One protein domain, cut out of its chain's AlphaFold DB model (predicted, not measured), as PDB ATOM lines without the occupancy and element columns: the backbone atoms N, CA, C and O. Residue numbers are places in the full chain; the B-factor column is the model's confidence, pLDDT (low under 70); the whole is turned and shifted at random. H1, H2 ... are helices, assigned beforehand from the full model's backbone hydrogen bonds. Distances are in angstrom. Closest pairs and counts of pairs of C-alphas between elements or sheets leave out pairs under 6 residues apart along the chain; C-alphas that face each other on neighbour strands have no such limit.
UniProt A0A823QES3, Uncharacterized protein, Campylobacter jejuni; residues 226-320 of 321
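What this domain is: This is residues 226 to 320 of the 321 residues of an uncharacterized protein of Campylobacter jejuni (UniProt A0A823QES3). A long helix, H4, runs along one side of two pairs of short helices: H1 and H5 lie side by side, and H2 and H6 cross as an X. H2 packs on residues 260 to 271 of H4, H3 sits at the turn between H2 and H4, and a long link, residues 285 to 298, leads from the other end of H4 back to H5. The printed part has 95 residues with six named helices, H1 to H6 in order, and no named strand; the class is all helix. It is only just loose, close to compact, with a radius of gyration of the C-alphas of 15.3 A, and elongated, spanning 47 by 30 by 24 A.

How they stand to each other: H1, residues 232 to 237, touches H5, residues 299 to 306, at a shallow tilt of 13 degrees, the same way; their closest C-alphas, of Val 233 and Ala 302, are 4.2 A apart. H2, residues 240 to 250, touches H6, residues 309 to 319, at a steep tilt of 56 degrees, opposite ways, closest at the C-alphas of Gly 245 and Gly 314, 3.8 A. H3, residues 254 to 258, is near H2. H4, residues 260 to 284, touches H2 with residues 260 to 271 alone, at a shallow tilt of 30 degrees, opposite ways; the closest C-alphas, of Ile 244 and Ile 264, are 6.2 A apart. H4 and H6 are apart. In all six helices every O i to N i+4 pair is within hydrogen-bond range.

Where its parts are: H1 begins at C-alpha 232 (280.325, 254.846, 238.730). H2 is 15.5 A long, H4 36.3 A and H6 15.4 A, ending at C-alpha 319 (265.283, 239.693, 246.104).

The domain as a whole: The C-alphas farthest apart, of Glu 226 and Leu 254, are 47.7 A apart. The printed part has no cut. The link from H4 to H5 is long. Residues 226 to 228, 284 to 285 and 288 have pLDDT under 70.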
ATOM      1  N   GLU A 226     291.521 264.436 231.814       50.62
ATOM      2  CA  GLU A 226     292.395 264.586 232.973       50.62
ATOM      3  C   GLU A 226     291.720 264.284 234.328       50.62
ATOM      4  O   GLU A 226     290.676 264.832 234.668       50.62
ATOM      5  N   ASN A 227     292.409 263.456 235.124       58.41
ATOM      6  CA  ASN A 227     292.204 263.165 236.548       58.41
ATOM      7  C   ASN A 227     290.862 262.514 236.967       58.41
ATOM      8  O   ASN A 227     289.882 263.179 237.284       58.41
ATOM      9  N   LYS A 228     290.942 261.180 237.149       61.81
ATOM     10  CA  LYS A 228     289.942 260.194 237.628       61.81
ATOM     11  C   LYS A 228     288.888 259.753 236.601       61.81
ATOM     12  O   LYS A 228     288.164 260.556 236.025       61.81
ATOM     13  N   MET A 229     288.762 258.430 236.447       70.69
ATOM     14  CA  MET A 229     287.733 257.789 235.622       70.69
ATOM     15  C   MET A 229     286.328 258.183 236.098       70.69
ATOM     16  O   MET A 229     286.000 257.990 237.266       70.69
ATOM     17  N   VAL A 230     285.491 258.684 235.190       76.06
ATOM     18  CA  VAL A 230     284.052 258.911 235.407       76.06
ATOM     19  C   VAL A 230     283.289 257.672 234.929       76.06
ATOM     20  O   VAL A 230     283.586 257.144 233.856       76.06
ATOM     21  N   GLY A 231     282.304 257.188 235.689       84.06
ATOM     22  CA  GLY A 231     281.449 256.081 235.251       84.06
ATOM     23  C   GLY A 231     280.758 255.269 236.348       84.06
ATOM     24  O   GLY A 231     279.979 254.368 236.013       84.06
ATOM     25  N   ALA A 232     280.984 255.553 237.634       89.44
ATOM     26  CA  ALA A 232     280.325 254.846 238.730       89.44
ATOM     27  C   ALA A 232     278.799 254.980 238.675       89.44
ATOM     28  O   ALA A 232     278.093 253.994 238.914       89.44
ATOM     29  N   VAL A 233     278.275 256.145 238.277       90.81
ATOM     30  CA  VAL A 233     276.839 256.356 238.051       90.81
ATOM     31  C   VAL A 233     276.319 255.360 237.024       90.81
ATOM     32  O   VAL A 233     275.370 254.622 237.293       90.81
ATOM     33  N   LYS A 234     276.992 255.251 235.873       89.62
ATOM     34  CA  LYS A 234     276.574 254.350 234.795       89.62
ATOM     35  C   LYS A 234     276.627 252.882 235.214       89.62
ATOM     36  O   LYS A 234     275.779 252.092 234.798       89.62
ATOM     37  N   ILE A 235     277.604 252.508 236.041       89.81
ATOM     38  CA  ILE A 235     277.707 251.158 236.605       89.81
ATOM     39  C   ILE A 235     276.494 250.859 237.492       89.81
ATOM     40  O   ILE A 235     275.840 249.836 237.283       89.81
ATOM     41  N   VAL A 236     276.155 251.762 238.417       93.88
ATOM     42  CA  VAL A 236     274.992 251.611 239.304       93.88
ATOM     43  C   VAL A 236     273.683 251.589 238.519       93.88
ATOM     44  O   VAL A 236     272.822 250.751 238.791       93.88
ATOM     45  N   GLU A 237     273.535 252.445 237.509       93.00
ATOM     46  CA  GLU A 237     272.362 252.429 236.633       93.00
ATOM     47  C   GLU A 237     272.244 251.127 235.824       93.00
ATOM     48  O   GLU A 237     271.148 250.701 235.458       93.00
ATOM     49  N   ASN A 238     273.366 250.458 235.559       92.12
ATOM     50  CA  ASN A 238     273.373 249.171 234.878       92.12
ATOM     51  C   ASN A 238     273.046 247.981 235.790       92.12
ATOM     52  O   ASN A 238     272.854 246.872 235.283       92.12
ATOM     53  N   HIS A 239     272.940 248.173 237.107       94.81
ATOM     54  CA  HIS A 239     272.481 247.118 238.007       94.81
ATOM     55  C   HIS A 239     271.059 246.677 237.644       94.81
ATOM     56  O   HIS A 239     270.183 247.507 237.395       94.81
ATOM     57  N   LEU A 240     270.806 245.364 237.686       96.00
ATOM     58  CA  LEU A 240     269.487 244.794 237.395       96.00
ATOM     59  C   LEU A 240     268.382 245.453 238.234       96.00
ATOM     60  O   LEU A 240     267.341 245.828 237.699       96.00
ATOM     61  N   SER A 241     268.652 245.682 239.522       96.38
ATOM     62  CA  SER A 241     267.756 246.383 240.445       96.38
ATOM     63  C   SER A 241     267.368 247.774 239.942       96.38
ATOM     64  O   SER A 241     266.194 248.130 239.956       96.38
ATOM     65  N   TYR A 242     268.321 248.569 239.451       96.44
ATOM     66  CA  TYR A 242     267.995 249.891 238.924       96.44
ATOM     67  C   TYR A 242     267.187 249.795 237.629       96.44
ATOM     68  O   TYR A 242     266.166 250.467 237.510       96.44
ATOM     69  N   LYS A 243     267.592 248.930 236.685       96.56
ATOM     70  CA  LYS A 243     266.891 248.740 235.401       96.56
ATOM     71  C   LYS A 243     265.427 248.334 235.610       96.56
ATOM     72  O   LYS A 243     264.530 248.965 235.048       96.56
ATOM     73  N   ILE A 244     265.183 247.335 236.463       95.69
ATOM     74  CA  ILE A 244     263.834 246.850 236.790       95.69
ATOM     75  C   ILE A 244     263.029 247.937 237.499       95.69
ATOM     76  O   ILE A 244     261.942 248.290 237.048       95.69
ATOM     77  N   GLY A 245     263.552 248.522 238.576       95.88
ATOM     78  CA  GLY A 245     262.777 249.497 239.336       95.88
ATOM     79  C   GLY A 245     262.548 250.811 238.585       95.88
ATOM     80  O   GLY A 245     261.488 251.418 238.726       95.88
ATOM     81  N   LYS A 246     263.467 251.216 237.697       96.25
ATOM     82  CA  LYS A 246     263.236 252.316 236.751       96.25
ATOM     83  C   LYS A 246     262.078 251.983 235.811       96.25
ATOM     84  O   LYS A 246     261.207 252.832 235.633       96.25
ATOM     85  N   LYS A 247     262.026 250.765 235.255       95.69
ATOM     86  CA  LYS A 247     260.914 250.329 234.396       95.69
ATOM     87  C   LYS A 247     259.584 250.295 235.151       95.69
ATOM     88  O   LYS A 247     258.595 250.773 234.604       95.69
ATOM     89  N   ILE A 248     259.565 249.825 236.400       93.50
ATOM     90  CA  ILE A 248     258.365 249.816 237.254       93.50
ATOM     91  C   ILE A 248     257.844 251.244 237.471       93.50
ATOM     92  O   ILE A 248     256.689 251.523 237.170       93.50
ATOM     93  N   ILE A 249     258.700 252.175 237.906       92.88
ATOM     94  CA  ILE A 249     258.296 253.564 238.201       92.88
ATOM     95  C   ILE A 249     257.771 254.303 236.964       92.88
ATOM     96  O   ILE A 249     256.854 255.118 237.066       92.88
ATOM     97  N   HIS A 250     258.356 254.042 235.794       91.50
ATOM     98  CA  HIS A 250     257.966 254.714 234.551       91.50
ATOM     99  C   HIS A 250     256.768 254.059 233.855       91.50
ATOM    100  O   HIS A 250     256.230 254.639 232.913       91.50
ATOM    101  N   SER A 251     256.321 252.881 234.298       89.69
ATOM    102  CA  SER A 251     255.175 252.188 233.703       89.69
ATOM    103  C   SER A 251     253.865 252.775 234.226       89.69
ATOM    104  O   SER A 251     253.209 252.217 235.100       89.69
ATOM    105  N   LYS A 252     253.504 253.943 233.689       87.38
ATOM    106  CA  LYS A 252     252.241 254.637 233.968       87.38
ATOM    107  C   LYS A 252     251.201 254.308 232.892       87.38
ATOM    108  O   LYS A 252     251.531 254.265 231.707       87.38
ATOM    109  N   GLY A 253     249.946 254.123 233.304       88.00
ATOM    110  CA  GLY A 253     248.815 253.818 232.417       88.00
ATOM    111  C   GLY A 253     248.572 252.317 232.207       88.00
ATOM    112  O   GLY A 253     249.490 251.506 232.310       88.00
ATOM    113  N   LEU A 254     247.317 251.952 231.908       86.12
ATOM    114  CA  LEU A 254     246.831 250.561 231.907       86.12
ATOM    115  C   LEU A 254     247.651 249.624 231.004       86.12
ATOM    116  O   LEU A 254     248.039 248.537 231.422       86.12
ATOM    117  N   ILE A 255     247.952 250.068 229.781       86.88
ATOM    118  CA  ILE A 255     248.677 249.272 228.778       86.88
ATOM    119  C   ILE A 255     250.112 248.986 229.241       86.88
ATOM    120  O   ILE A 255     250.584 247.855 229.155       86.88
ATOM    121  N   ASN A 256     250.801 249.992 229.786       85.88
ATOM    122  CA  ASN A 256     252.178 249.836 230.257       85.88
ATOM    123  C   ASN A 256     252.270 248.950 231.504       85.88
ATOM    124  O   ASN A 256     253.261 248.242 231.668       85.88
ATOM    125  N   ILE A 257     251.243 248.968 232.358       89.50
ATOM    126  CA  ILE A 257     251.136 248.069 233.514       89.50
ATOM    127  C   ILE A 257     250.925 246.624 233.043       89.50
ATOM    128  O   ILE A 257     251.602 245.726 233.535       89.50
ATOM    129  N   LEU A 258     250.060 246.397 232.046       92.12
ATOM    130  CA  LEU A 258     249.827 245.063 231.477       92.12
ATOM    131  C   LEU A 258     251.095 244.475 230.826       92.12
ATOM    132  O   LEU A 258     251.366 243.285 230.952       92.12
ATOM    133  N   LEU A 259     251.899 245.308 230.154       94.19
ATOM    134  CA  LEU A 259     253.147 244.902 229.486       94.19
ATOM    135  C   LEU A 259     254.369 244.824 230.419       94.19
ATOM    136  O   LEU A 259     255.459 244.419 229.991       94.19
ATOM    137  N   LEU A 260     254.224 245.232 231.681       93.31
ATOM    138  CA  LEU A 260     255.324 245.294 232.638       93.31
ATOM    139  C   LEU A 260     256.004 243.929 232.873       93.31
ATOM    140  O   LEU A 260     257.236 243.904 232.835       93.31
ATOM    141  N   PRO A 261     255.284 242.796 233.029       93.88
ATOM    142  CA  PRO A 261     255.915 241.488 233.223       93.88
ATOM    143  C   PRO A 261     256.836 241.094 232.060       93.88
ATOM    144  O   PRO A 261     257.995 240.746 232.277       93.88
ATOM    145  N   PHE A 262     256.372 241.246 230.815       94.38
ATOM    146  CA  PHE A 262     257.176 240.960 229.619       94.38
ATOM    147  C   PHE A 262     258.406 241.862 229.534       94.38
ATOM    148  O   PHE A 262     259.513 241.401 229.265       94.38
ATOM    149  N   SER A 263     258.229 243.150 229.831       92.06
ATOM    150  CA  SER A 263     259.337 244.100 229.847       92.06
ATOM    151  C   SER A 263     260.405 243.732 230.877       92.06
ATOM    152  O   SER A 263     261.596 243.855 230.594       92.06
ATOM    153  N   ILE A 264     259.996 243.291 232.070       94.69
ATOM    154  CA  ILE A 264     260.915 242.853 233.125       94.69
ATOM    155  C   ILE A 264     261.673 241.599 232.684       94.69
ATOM    156  O   ILE A 264     262.893 241.555 232.843       94.69
ATOM    157  N   ILE A 265     260.993 240.630 232.062       93.81
ATOM    158  CA  ILE A 265     261.628 239.428 231.500       93.81
ATOM    159  C   ILE A 265     262.689 239.812 230.456       93.81
ATOM    160  O   ILE A 265     263.825 239.346 230.532       93.81
ATOM    161  N   CYS A 266     262.373 240.713 229.521       92.94
ATOM    162  CA  CYS A 266     263.344 241.197 228.535       92.94
ATOM    163  C   CYS A 266     264.545 241.898 229.191       92.94
ATOM    164  O   CYS A 266     265.687 241.654 228.805       92.94
ATOM    165  N   ILE A 267     264.310 242.748 230.199       95.12
ATOM    166  CA  ILE A 267     265.380 243.417 230.957       95.12
ATOM    167  C   ILE A 267     266.283 242.389 231.643       95.12
ATOM    168  O   ILE A 267     267.505 242.539 231.609       95.12
ATOM    169  N   TYR A 268     265.697 241.350 232.238       94.44
ATOM    170  CA  TYR A 268     266.433 240.268 232.878       94.44
ATOM    171  C   TYR A 268     267.341 239.546 231.875       94.44
ATOM    172  O   TYR A 268     268.552 239.496 232.084       94.44
ATOM    173  N   PHE A 269     266.798 239.065 230.753       92.38
ATOM    174  CA  PHE A 269     267.595 238.374 229.732       92.38
ATOM    175  C   PHE A 269     268.715 239.252 229.170       92.38
ATOM    176  O   PHE A 269     269.869 238.820 229.124       92.38
ATOM    177  N   ASN A 270     268.412 240.506 228.822       87.88
ATOM    178  CA  ASN A 270     269.413 241.444 228.315       87.88
ATOM    179  C   ASN A 270     270.526 241.702 229.339       87.88
ATOM    180  O   ASN A 270     271.699 241.725 228.977       87.88
ATOM    181  N   HIS A 271     270.193 241.826 230.628       93.75
ATOM    182  CA  HIS A 271     271.193 242.006 231.681       93.75
ATOM    183  C   HIS A 271     272.142 240.802 231.804       93.75
ATOM    184  O   HIS A 271     273.347 240.975 231.999       93.75
ATOM    185  N   TYR A 272     271.630 239.577 231.665       90.44
ATOM    186  CA  TYR A 272     272.471 238.376 231.694       90.44
ATOM    187  C   TYR A 272     273.355 238.248 230.449       90.44
ATOM    188  O   TYR A 272     274.521 237.871 230.580       90.44
ATOM    189  N   LEU A 273     272.848 238.620 229.271       84.94
ATOM    190  CA  LEU A 273     273.646 238.693 228.044       84.94
ATOM    191  C   LEU A 273     274.770 239.731 228.157       84.94
ATOM    192  O   LEU A 273     275.920 239.418 227.863       84.94
ATOM    193  N   GLU A 274     274.478 240.933 228.659       85.19
ATOM    194  CA  GLU A 274     275.495 241.960 228.925       85.19
ATOM    195  C   GLU A 274     276.586 241.445 229.878       85.19
ATOM    196  O   GLU A 274     277.777 241.660 229.643       85.19
ATOM    197  N   LYS A 275     276.199 240.730 230.943       88.12
ATOM    198  CA  LYS A 275     277.148 240.138 231.898       88.12
ATOM    199  C   LYS A 275     278.005 239.048 231.252       88.12
ATOM    200  O   LYS A 275     279.198 238.966 231.535       88.12
ATOM    201  N   TYR A 276     277.418 238.229 230.385       85.12
ATOM    202  CA  TYR A 276     278.140 237.221 229.612       85.12
ATOM    203  C   TYR A 276     279.176 237.861 228.676       85.12
ATOM    204  O   TYR A 276     280.344 237.473 228.707       85.12
ATOM    205  N   ILE A 277     278.782 238.898 227.929       79.44
ATOM    206  CA  ILE A 277     279.678 239.659 227.045       79.44
ATOM    207  C   ILE A 277     280.817 240.301 227.848       79.44
ATOM    208  O   ILE A 277     281.976 240.187 227.461       79.44
ATOM    209  N   TYR A 278     280.519 240.907 229.001       82.00
ATOM    210  CA  TYR A 278     281.547 241.472 229.881       82.00
ATOM    211  C   TYR A 278     282.532 240.411 230.401       82.00
ATOM    212  O   TYR A 278     283.735 240.645 230.477       82.00
ATOM    213  N   ASN A 279     282.054 239.210 230.733       84.81
ATOM    214  CA  ASN A 279     282.936 238.124 231.165       84.81
ATOM    215  C   ASN A 279     283.855 237.638 230.034       84.81
ATOM    216  O   ASN A 279     285.009 237.286 230.278       84.81
ATOM    217  N   ILE A 280     283.366 237.645 228.793       76.06
ATOM    218  CA  ILE A 280     284.196 237.394 227.612       76.06
ATOM    219  C   ILE A 280     285.228 238.514 227.456       76.06
ATOM    220  O   ILE A 280     286.413 238.214 227.316       76.06
ATOM    221  N   SER A 281     284.830 239.786 227.551       74.00
ATOM    222  CA  SER A 281     285.763 240.903 227.363       74.00
ATOM    223  C   SER A 281     286.927 240.871 228.349       74.00
ATOM    224  O   SER A 281     288.072 241.028 227.936       74.00
ATOM    225  N   ILE A 282     286.670 240.590 229.632       82.44
ATOM    226  CA  ILE A 282     287.737 240.497 230.643       82.44
ATOM    227  C   ILE A 282     288.619 239.254 230.466       82.44
ATOM    228  O   ILE A 282     289.786 239.283 230.850       82.44
ATOM    229  N   LYS A 283     288.086 238.168 229.886       76.50
ATOM    230  CA  LYS A 283     288.855 236.949 229.593       76.50
ATOM    231  C   LYS A 283     289.888 237.198 228.494       76.50
ATOM    232  O   LYS A 283     291.004 236.699 228.597       76.50
ATOM    233  N   TYR A 284     289.515 237.943 227.456       65.25
ATOM    234  CA  TYR A 284     290.404 238.259 226.335       65.25
ATOM    235  C   TYR A 284     291.265 239.504 226.587       65.25
ATOM    236  O   TYR A 284     292.368 239.592 226.056       65.25
ATOM    237  N   ASN A 285     290.807 240.435 227.429       67.69
ATOM    238  CA  ASN A 285     291.553 241.627 227.819       67.69
ATOM    239  C   ASN A 285     291.438 241.880 229.336       67.69
ATOM    240  O   ASN A 285     290.525 242.592 229.770       67.69
ATOM    241  N   PRO A 286     292.368 241.361 230.158       79.75
ATOM    242  CA  PRO A 286     292.333 241.539 231.612       79.75
ATOM    243  C   PRO A 286     292.334 243.004 232.077       79.75
ATOM    244  O   PRO A 286     291.758 243.307 233.120       79.75
ATOM    245  N   ASN A 287     292.903 243.922 231.286       71.31
ATOM    246  CA  ASN A 287     292.938 245.357 231.595       71.31
ATOM    247  C   ASN A 287     291.564 246.034 231.452       71.31
ATOM    248  O   ASN A 287     291.371 247.136 231.949       71.31
ATOM    249  N   SER A 288     290.593 245.379 230.805       69.12
ATOM    250  CA  SER A 288     289.201 245.852 230.721       69.12
ATOM    251  C   SER A 288     288.395 245.600 232.000       69.12
ATOM    252  O   SER A 288     287.222 245.977 232.095       69.12
ATOM    253  N   LYS A 289     289.001 244.941 232.997       82.69
ATOM    254  CA  LYS A 289     288.371 244.714 234.290       82.69
ATOM    255  C   LYS A 289     288.107 246.062 234.953       82.69
ATOM    256  O   LYS A 289     289.024 246.842 235.188       82.69
ATOM    257  N   ARG A 290     286.840 246.311 235.279       83.00
ATOM    258  CA  ARG A 290     286.430 247.521 236.000       83.00
ATOM    259  C   ARG A 290     287.205 247.630 237.315       83.00
ATOM    260  O   ARG A 290     287.281 246.652 238.063       83.00
ATOM    261  N   ILE A 291     287.726 248.823 237.588       85.25
ATOM    262  CA  ILE A 291     288.275 249.187 238.898       85.25
ATOM    263  C   ILE A 291     287.165 249.221 239.958       85.25
ATOM    264  O   ILE A 291     285.976 249.110 239.630       85.25
ATOM    265  N   LYS A 292     287.545 249.335 241.234       88.19
ATOM    266  CA  LYS A 292     286.573 249.392 242.331       88.19
ATOM    267  C   LYS A 292     285.677 250.625 242.190       88.19
ATOM    268  O   LYS A 292     286.111 251.656 241.685       88.19
ATOM    269  N   LEU A 293     284.414 250.514 242.604       87.00
ATOM    270  CA  LEU A 293     283.418 251.568 242.375       87.00
ATOM    271  C   LEU A 293     283.811 252.882 243.077       87.00
ATOM    272  O   LEU A 293     283.525 253.955 242.558       87.00
ATOM    273  N   GLU A 294     284.509 252.783 244.209       88.81
ATOM    274  CA  GLU A 294     284.996 253.895 245.032       88.81
ATOM    275  C   GLU A 294     286.133 254.693 244.370       88.81
ATOM    276  O   GLU A 294     286.461 255.792 244.811       88.81
ATOM    277  N   GLU A 295     286.754 254.147 243.321       85.50
ATOM    278  CA  GLU A 295     287.900 254.758 242.637       85.50
ATOM    279  C   GLU A 295     287.482 255.713 241.499       85.50
ATOM    280  O   GLU A 295     288.323 256.439 240.963       85.50
ATOM    281  N   TYR A 296     286.192 255.757 241.146       86.38
ATOM    282  CA  TYR A 296     285.657 256.672 240.133       86.38
ATOM    283  C   TYR A 296     285.390 258.072 240.712       86.38
ATOM    284  O   TYR A 296     285.019 258.223 241.877       86.38
ATOM    285  N   SER A 297     285.528 259.118 239.894       86.81
ATOM    286  CA  SER A 297     285.283 260.512 240.306       86.81
ATOM    287  C   SER A 297     283.824 260.813 240.652       86.81
ATOM    288  O   SER A 297     283.572 261.700 241.463       86.81
ATOM    289  N   ASP A 298     282.870 260.073 240.086       89.31
ATOM    290  CA  ASP A 298     281.425 260.216 240.298       89.31
ATOM    291  C   ASP A 298     280.855 259.220 241.332       89.31
ATOM    292  O   ASP A 298     279.644 258.983 241.382       89.31
ATOM    293  N   TYR A 299     281.705 258.632 242.185       92.25
ATOM    294  CA  TYR A 299     281.292 257.643 243.190       92.25
ATOM    295  C   TYR A 299     280.185 258.149 244.132       92.25
ATOM    296  O   TYR A 299     279.179 257.463 244.325       92.25
ATOM    297  N   ASP A 300     280.313 259.367 244.667       91.69
ATOM    298  CA  ASP A 300     279.321 259.929 245.598       91.69
ATOM    299  C   ASP A 300     277.943 260.105 244.939       91.69
ATOM    300  O   ASP A 300     276.893 259.979 245.577       91.69
ATOM    301  N   GLU A 301     277.907 260.372 243.633       91.38
ATOM    302  CA  GLU A 301     276.664 260.402 242.865       91.38
ATOM    303  C   GLU A 301     276.086 259.000 242.658       91.38
ATOM    304  O   GLU A 301     274.887 258.787 242.856       91.38
ATOM    305  N   ALA A 302     276.936 258.013 242.377       92.94
ATOM    306  CA  ALA A 302     276.527 256.619 242.268       92.94
ATOM    307  C   ALA A 302     275.885 256.102 243.572       92.94
ATOM    308  O   ALA A 302     274.837 255.449 243.533       92.94
ATOM    309  N   VAL A 303     276.447 256.452 244.736       93.88
ATOM    310  CA  VAL A 303     275.873 256.135 246.058       93.88
ATOM    311  C   VAL A 303     274.515 256.818 246.259       93.88
ATOM    312  O   VAL A 303     273.577 256.204 246.778       93.88
ATOM    313  N   ARG A 304     274.351 258.068 245.801       94.31
ATOM    314  CA  ARG A 304     273.048 258.758 245.836       94.31
ATOM    315  C   ARG A 304     271.995 258.021 245.003       94.31
ATOM    316  O   ARG A 304     270.884 257.820 245.494       94.31
ATOM    317  N   ILE A 305     272.342 257.534 243.810       92.81
ATOM    318  CA  ILE A 305     271.424 256.768 242.945       92.81
ATOM    319  C   ILE A 305     270.979 255.457 243.597       92.81
ATOM    320  O   ILE A 305     269.813 255.073 243.479       92.81
ATOM    321  N   GLN A 306     271.851 254.781 244.348       91.81
ATOM    322  CA  GLN A 306     271.466 253.569 245.084       91.81
ATOM    323  C   GLN A 306     270.368 253.821 246.134       91.81
ATOM    324  O   GLN A 306     269.655 252.893 246.526       91.81
ATOM    325  N   ASN A 307     270.187 255.077 246.558       94.00
ATOM    326  CA  ASN A 307     269.132 255.490 247.479       94.00
ATOM    327  C   ASN A 307     267.826 255.917 246.790       94.00
ATOM    328  O   ASN A 307     266.829 256.145 247.489       94.00
ATOM    329  N   TYR A 308     267.798 255.995 245.457       95.38
ATOM    330  CA  TYR A 308     266.607 256.368 244.696       95.38
ATOM    331  C   TYR A 308     265.505 255.313 244.810       95.38
ATOM    332  O   TYR A 308     265.756 254.121 245.012       95.38
ATOM    333  N   LEU A 309     264.260 255.759 244.625       94.38
ATOM    334  CA  LEU A 309     263.088 254.885 244.656       94.38
ATOM    335  C   LEU A 309     263.195 253.762 243.613       94.38
ATOM    336  O   LEU A 309     262.863 252.620 243.918       94.38
ATOM    337  N   SER A 310     263.721 254.063 242.419       94.88
ATOM    338  CA  SER A 310     263.954 253.075 241.354       94.88
ATOM    339  C   SER A 310     264.857 251.954 241.841       94.88
ATOM    340  O   SER A 310     264.507 250.783 241.749       94.88
ATOM    341  N   TYR A 311     265.991 252.301 242.436       95.62
ATOM    342  CA  TYR A 311     266.935 251.312 242.925       95.62
ATOM    343  C   TYR A 311     266.345 250.470 244.065       95.62
ATOM    344  O   TYR A 311     266.480 249.246 244.068       95.62
ATOM    345  N   LYS A 312     265.647 251.106 245.015       95.75
ATOM    346  CA  LYS A 312     265.035 250.433 246.171       95.75
ATOM    347  C   LYS A 312     263.930 249.457 245.763       95.75
ATOM    348  O   LYS A 312     263.971 248.306 246.193       95.75
ATOM    349  N   ILE A 313     262.997 249.881 244.906       93.44
ATOM    350  CA  ILE A 313     261.905 249.025 244.414       93.44
ATOM    351  C   ILE A 313     262.472 247.823 243.668       93.44
ATOM    352  O   ILE A 313     262.137 246.684 243.985       93.44
ATOM    353  N   GLY A 314     263.373 248.048 242.711       95.44
ATOM    354  CA  GLY A 314     263.923 246.932 241.956       95.44
ATOM    355  C   GLY A 314     264.820 246.022 242.797       95.44
ATOM    356  O   GLY A 314     264.869 244.829 242.538       95.44
ATOM    357  N   LYS A 315     265.467 246.527 243.858       95.19
ATOM    358  CA  LYS A 315     266.200 245.684 244.819       95.19
ATOM    359  C   LYS A 315     265.263 244.760 245.598       95.19
ATOM    360  O   LYS A 315     265.645 243.626 245.869       95.19
ATOM    361  N   ILE A 316     264.069 245.230 245.965       93.44
ATOM    362  CA  ILE A 316     263.039 244.392 246.597       93.44
ATOM    363  C   ILE A 316     262.548 243.339 245.604       93.44
ATOM    364  O   ILE A 316     262.507 242.167 245.965       93.44
ATOM    365  N   PHE A 317     262.268 243.750 244.364       92.38
ATOM    366  CA  PHE A 317     261.824 242.862 243.289       92.38
ATOM    367  C   PHE A 317     262.846 241.755 243.002       92.38
ATOM    368  O   PHE A 317     262.524 240.585 243.054       92.38
ATOM    369  N   VAL A 318     264.121 242.093 242.790       91.44
ATOM    370  CA  VAL A 318     265.171 241.094 242.504       91.44
ATOM    371  C   VAL A 318     265.384 240.118 243.670       91.44
ATOM    372  O   VAL A 318     265.751 238.969 243.444       91.44
ATOM    373  N   LYS A 319     265.182 240.560 244.918       89.62
ATOM    374  CA  LYS A 319     265.283 239.693 246.104       89.62
ATOM    375  C   LYS A 319     264.070 238.780 246.297       89.62
ATOM    376  O   LYS A 319     264.213 237.757 246.954       89.62
ATOM    377  N   ASN A 320     262.913 239.171 245.772       84.25
ATOM    378  CA  ASN A 320     261.646 238.450 245.878       84.25
ATOM    379  C   ASN A 320     261.041 238.364 244.464       84.25
ATOM    380  O   ASN A 320     260.110 239.120 244.176       84.25
TER     381      ASN A 320